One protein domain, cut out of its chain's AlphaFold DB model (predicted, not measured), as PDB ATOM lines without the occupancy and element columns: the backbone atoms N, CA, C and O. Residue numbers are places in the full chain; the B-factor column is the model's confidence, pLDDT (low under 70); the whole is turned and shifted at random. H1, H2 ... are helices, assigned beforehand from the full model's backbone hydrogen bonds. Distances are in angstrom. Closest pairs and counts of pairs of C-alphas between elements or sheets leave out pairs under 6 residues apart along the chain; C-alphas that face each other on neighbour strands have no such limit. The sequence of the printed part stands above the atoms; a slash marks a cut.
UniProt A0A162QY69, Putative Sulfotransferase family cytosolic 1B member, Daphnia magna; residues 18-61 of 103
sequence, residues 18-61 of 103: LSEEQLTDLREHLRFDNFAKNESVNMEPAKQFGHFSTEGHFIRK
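AT A GLANCE: This is residues 18 to 61 of the 103 residues of the protein "Putative Sulfotransferase family cytosolic 1B member" of Daphnia magna (UniProt A0A162QY69). A drawn-out rod of three helices strung end to end, with the longest, H1, making one end; after H3, residues 49 to 61 form a loop that folds back toward H2. The 44 printed residues hold H1, H2 and H3 in that order and no named strand, all helix by class. The whole is only just loose, close to extended, with a radius of gyration of the C-alphas of 13.5 A and spans of 42 by 18 by 10 A.

HOW THE PARTS SIT: H1, residues 20 to 30, is close to but not clearly touching H2, residues 32 to 37; their closest C-alphas, of His 29 and Phe 35, are 6.5 A apart. They run the same way at a steep tilt of 63 degrees. H3, residues 44 to 48, is apart from both. Every O i to N i+4 pair is within hydrogen-bond range in H1, 1 of 2 in H2 and 0 of 1 in H3, where 2 of 2 O i to N i+3 pairs are.

IN THESE COORDINATES: H1 is 15.0 A long from C-alpha 20 at (168.667, 102.937, 120.109); H2 measures 8.6 A; H3 measures 7.5 A and ends at C-alpha 48, (151.123, 127.956, 144.545).

THE WHOLE: The farthest C-alphas, of Ser 19 and Gly 50, are 42.0 A apart. The printed part has no cut, neither link is long, and no printed residue is under 70 in pLDDT.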
ATOM      1  N   LEU A  18     172.971 109.158 119.371       83.56
ATOM      2  CA  LEU A  18     172.317 108.406 120.441       83.56
ATOM      3  C   LEU A  18     172.216 106.925 120.059       83.56
ATOM      4  O   LEU A  18     171.987 106.606 118.889       83.56
ATOM      5  N   SER A  19     172.366 106.033 121.036       89.94
ATOM      6  CA  SER A  19     172.045 104.615 120.854       89.94
ATOM      7  C   SER A  19     170.529 104.411 120.735       89.94
ATOM      8  O   SER A  19     169.737 105.258 121.151       89.94
ATOM      9  N   GLU A  20     170.100 103.274 120.183       89.44
ATOM     10  CA  GLU A  20     168.667 102.937 120.109       89.44
ATOM     11  C   GLU A  20     168.023 102.802 121.500       89.44
ATOM     12  O   GLU A  20     166.858 103.155 121.678       89.44
ATOM     13  N   GLU A  21     168.786 102.363 122.503       91.69
ATOM     14  CA  GLU A  21     168.350 102.325 123.903       91.69
ATOM     15  C   GLU A  21     168.112 103.743 124.438       91.69
ATOM     16  O   GLU A  21     167.012 104.055 124.885       91.69
ATOM     17  N   GLN A  22     169.074 104.653 124.248       89.88
ATOM     18  CA  GLN A  22     168.927 106.060 124.636       89.88
ATOM     19  C   GLN A  22     167.756 106.743 123.919       89.88
ATOM     20  O   GLN A  22     167.059 107.570 124.504       89.88
ATOM     21  N   LEU A  23     167.521 106.410 122.646       90.31
ATOM     22  CA  LEU A  23     166.362 106.900 121.903       90.31
ATOM     23  C   LEU A  23     165.051 106.342 122.456       90.31
ATOM     24  O   LEU A  23     164.051 107.057 122.454       90.31
ATOM     25  N   THR A  24     165.039 105.090 122.909       91.94
ATOM     26  CA  THR A  24     163.860 104.454 123.507       91.94
ATOM     27  C   THR A  24     163.519 105.105 124.842       91.94
ATOM     28  O   THR A  24     162.382 105.540 125.025       91.94
ATOM     29  N   ASP A  25     164.512 105.289 125.710       92.50
ATOM     30  CA  ASP A  25     164.345 105.973 126.993       92.50
ATOM     31  C   ASP A  25     163.882 107.418 126.801       92.50
ATOM     32  O   ASP A  25     162.965 107.887 127.476       92.50
ATOM     33  N   LEU A  26     164.463 108.119 125.821       91.00
ATOM     34  CA  LEU A  26     164.065 109.481 125.488       91.00
ATOM     35  C   LEU A  26     162.617 109.546 124.992       91.00
ATOM     36  O   LEU A  26     161.884 110.457 125.375       91.00
ATOM     37  N   ARG A  27     162.184 108.597 124.150       90.31
ATOM     38  CA  ARG A  27     160.786 108.526 123.695       90.31
ATOM     39  C   ARG A  27     159.852 108.343 124.872       90.31
ATOM     40  O   ARG A  27     158.891 109.096 124.964       90.31
ATOM     41  N   GLU A  28     160.140 107.391 125.757       93.12
ATOM     42  CA  GLU A  28     159.293 107.125 126.918       93.12
ATOM     43  C   GLU A  28     159.240 108.341 127.846       93.12
ATOM     44  O   GLU A  28     158.157 108.753 128.254       93.12
ATOM     45  N   HIS A  29     160.376 108.988 128.109       91.25
ATOM     46  CA  HIS A  29     160.423 110.196 128.931       91.25
ATOM     47  C   HIS A  29     159.609 111.356 128.334       91.25
ATOM     48  O   HIS A  29     158.933 112.082 129.062       91.25
ATOM     49  N   LEU A  30     159.651 111.527 127.007       92.12
ATOM     50  CA  LEU A  30     158.933 112.585 126.292       92.12
ATOM     51  C   LEU A  30     157.479 112.232 125.951       92.12
ATOM     52  O   LEU A  30     156.777 113.079 125.392       92.12
ATOM     53  N   ARG A  31     156.997 111.025 126.279       92.06
ATOM     54  CA  ARG A  31     155.571 110.706 126.135       92.06
ATOM     55  C   ARG A  31     154.746 111.701 126.934       92.06
ATOM     56  O   ARG A  31     155.086 112.029 128.069       92.06
ATOM     57  N   PHE A  32     153.639 112.145 126.345       92.06
ATOM     58  CA  PHE A  32     152.827 113.227 126.896       92.06
ATOM     59  C   PHE A  32     152.439 112.990 128.362       92.06
ATOM     60  O   PHE A  32     152.626 113.880 129.184       92.06
ATOM     61  N   ASP A  33     151.984 111.783 128.708       92.50
ATOM     62  CA  ASP A  33     151.572 111.443 130.076       92.50
ATOM     63  C   ASP A  33     152.717 111.534 131.093       92.50
ATOM     64  O   ASP A  33     152.498 111.937 132.238       92.50
ATOM     65  N   ASN A  34     153.933 111.162 130.685       93.25
ATOM     66  CA  ASN A  34     155.120 111.212 131.536       93.25
ATOM     67  C   ASN A  34     155.621 112.653 131.657       93.25
ATOM     68  O   ASN A  34     155.895 113.133 132.758       93.25
ATOM     69  N   PHE A  35     155.656 113.376 130.538       93.38
ATOM     70  CA  PHE A  35     156.086 114.767 130.492       93.38
ATOM     71  C   PHE A  35     155.130 115.692 131.263       93.38
ATOM     72  O   PHE A  35     155.579 116.564 131.998       93.38
ATOM     73  N   ALA A  36     153.816 115.456 131.178       93.12
ATOM     74  CA  ALA A  36     152.794 116.207 131.912       93.12
ATOM     75  C   ALA A  36     152.921 116.073 133.437       93.12
ATOM     76  O   ALA A  36     152.615 117.011 134.174       93.12
ATOM     77  N   LYS A  37     153.389 114.919 133.920       92.00
ATOM     78  CA  LYS A  37     153.585 114.646 135.353       92.00
ATOM     79  C   LYS A  37     154.946 115.104 135.874       92.00
ATOM     80  O   LYS A  37     155.138 115.138 137.083       92.00
ATOM     81  N   ASN A  38     155.882 115.448 134.993       93.31
ATOM     82  CA  ASN A  38     157.224 115.842 135.394       93.31
ATOM     83  C   ASN A  38     157.214 117.232 136.056       93.31
ATOM     84  O   ASN A  38     157.055 118.258 135.392       93.31
ATOM     85  N   GLU A  39     157.440 117.258 137.370       90.81
ATOM     86  CA  GLU A  39     157.451 118.468 138.206       90.81
ATOM     87  C   GLU A  39     158.476 119.518 137.763       90.81
ATOM     88  O   GLU A  39     158.279 120.712 137.981       90.81
ATOM     89  N   SER A  40     159.552 119.099 137.088       91.81
ATOM     90  CA  SER A  40     160.580 120.024 136.597       91.81
ATOM     91  C   SER A  40     160.100 120.893 135.429       91.81
ATOM     92  O   SER A  40     160.739 121.895 135.116       91.81
ATOM     93  N   VAL A  41     159.007 120.513 134.755       91.06
ATOM     94  CA  VAL A  41     158.538 121.171 133.518       91.06
ATOM     95  C   VAL A  41     157.041 121.478 133.500       91.06
ATOM     96  O   VAL A  41     156.605 122.308 132.705       91.06
ATOM     97  N   ASN A  42     156.237 120.846 134.359       90.00
ATOM     98  CA  ASN A  42     154.781 121.007 134.357       90.00
ATOM     99  C   ASN A  42     154.285 122.304 135.022       90.00
ATOM    100  O   ASN A  42     153.090 122.590 134.961       90.00
ATOM    101  N   MET A  43     155.185 123.096 135.617       89.31
ATOM    102  CA  MET A  43     154.907 124.404 136.228       89.31
ATOM    103  C   MET A  43     153.827 124.386 137.325       89.31
ATOM    104  O   MET A  43     153.306 125.435 137.703       89.31
ATOM    105  N   GLU A  44     153.506 123.221 137.889       87.62
ATOM    106  CA  GLU A  44     152.527 123.102 138.974       87.62
ATOM    107  C   GLU A  44     152.931 123.885 140.240       87.62
ATOM    108  O   GLU A  44     152.070 124.570 140.800       87.62
ATOM    109  N   PRO A  45     154.215 123.921 140.663       85.38
ATOM    110  CA  PRO A  45     154.623 124.742 141.804       85.38
ATOM    111  C   PRO A  45     154.338 126.235 141.605       85.38
ATOM    112  O   PRO A  45     154.012 126.937 142.557       85.38
ATOM    113  N   ALA A  46     154.384 126.733 140.364       84.06
ATOM    114  CA  ALA A  46     154.131 128.141 140.067       84.06
ATOM    115  C   ALA A  46     152.669 128.562 140.318       84.06
ATOM    116  O   ALA A  46     152.401 129.747 140.531       84.06
ATOM    117  N   LYS A  47     151.726 127.609 140.367       85.19
ATOM    118  CA  LYS A  47     150.338 127.871 140.788       85.19
ATOM    119  C   LYS A  47     150.245 128.243 142.263       85.19
ATOM    120  O   LYS A  47     149.413 129.065 142.630       85.19
ATOM    121  N   GLN A  48     151.118 127.688 143.102       81.69
ATOM    122  CA  GLN A  48     151.123 127.956 144.545       81.69
ATOM    123  C   GLN A  48     151.505 129.409 144.859       81.69
ATOM    124  O   GLN A  48     151.069 129.960 145.865       81.69
ATOM    125  N   PHE A  49     152.264 130.048 143.966       83.25
ATOM    126  CA  PHE A  49     152.671 131.450 144.077       83.25
ATOM    127  C   PHE A  49     151.672 132.426 143.432       83.25
ATOM    128  O   PHE A  49     151.933 133.625 143.376       83.25
ATOM    129  N   GLY A  50     150.530 131.936 142.933       82.69
ATOM    130  CA  GLY A  50     149.483 132.770 142.336       82.69
ATOM    131  C   GLY A  50     149.817 133.337 140.951       82.69
ATOM    132  O   GLY A  50     149.094 134.195 140.456       82.69
ATOM    133  N   HIS A  51     150.890 132.870 140.300       79.06
ATOM    134  CA  HIS A  51     151.250 133.301 138.940       79.06
ATOM    135  C   HIS A  51     150.366 132.678 137.853       79.06
ATOM    136  O   HIS A  51     150.316 133.180 136.731       79.06
ATOM    137  N   PHE A  52     149.673 131.588 138.180       80.62
ATOM    138  CA  PHE A  52     148.827 130.835 137.264       80.62
ATOM    139  C   PHE A  52     147.471 130.544 137.899       80.62
ATOM    140  O   PHE A  52     147.353 130.447 139.121       80.62
ATOM    141  N   SER A  53     146.458 130.362 137.047       83.06
ATOM    142  CA  SER A  53     145.163 129.839 137.478       83.06
ATOM    143  C   SER A  53     145.341 128.483 138.164       83.06
ATOM    144  O   SER A  53     146.141 127.649 137.727       83.06
ATOM    145  N   THR A  54     144.563 128.255 139.218       83.00
ATOM    146  CA  THR A  54     144.439 126.936 139.847       83.00
ATOM    147  C   THR A  54     143.691 125.955 138.945       83.00
ATOM    148  O   THR A  54     143.858 124.744 139.081       83.00
ATOM    149  N   GLU A  55     142.905 126.466 137.995       84.88
ATOM    150  CA  GLU A  55     142.179 125.668 137.016       84.88
ATOM    151  C   GLU A  55     143.039 125.367 135.782       84.88
ATOM    152  O   GLU A  55     143.602 126.262 135.146       84.88
ATOM    153  N   GLY A  56     143.085 124.088 135.404       84.81
ATOM    154  CA  GLY A  56     143.832 123.601 134.244       84.81
ATOM    155  C   GLY A  56     145.292 123.272 134.551       84.81
ATOM    156  O   GLY A  56     145.741 123.384 135.685       84.81
ATOM    157  N   HIS A  57     146.034 122.837 133.532       89.50
ATOM    158  CA  HIS A  57     147.446 122.446 133.618       89.50
ATOM    159  C   HIS A  57     148.255 123.148 132.528       89.50
ATOM    160  O   HIS A  57     147.735 123.389 131.434       89.50
ATOM    161  N   PHE A  58     149.532 123.439 132.805       91.31
ATOM    162  CA  PHE A  58     150.437 124.029 131.812       91.31
ATOM    163  C   PHE A  58     150.617 123.089 130.612       91.31
ATOM    164  O   PHE A  58     150.455 123.479 129.454       91.31
ATOM    165  N   ILE A  59     150.850 121.806 130.895       92.44
ATOM    166  CA  ILE A  59     150.845 120.738 129.896       92.44
ATOM    167  C   ILE A  59     149.403 120.221 129.770       92.44
ATOM    168  O   ILE A  59     148.919 119.486 130.623       92.44
ATOM    169  N   ARG A  60     148.682 120.669 128.730       91.06
ATOM    170  CA  ARG A  60     147.204 120.594 128.686       91.06
ATOM    171  C   ARG A  60     146.603 119.354 128.010       91.06
ATOM    172  O   ARG A  60     145.801 118.660 128.621       91.06
ATOM    173  N   LYS A  61     146.882 119.129 126.716       89.62
ATOM    174  CA  LYS A  61     146.266 118.029 125.928       89.62
ATOM    175  C   LYS A  61     147.196 117.320 124.944       89.62
ATOM    176  O   LYS A  61     146.941 116.166 124.643       89.62
TER     177      LYS A  61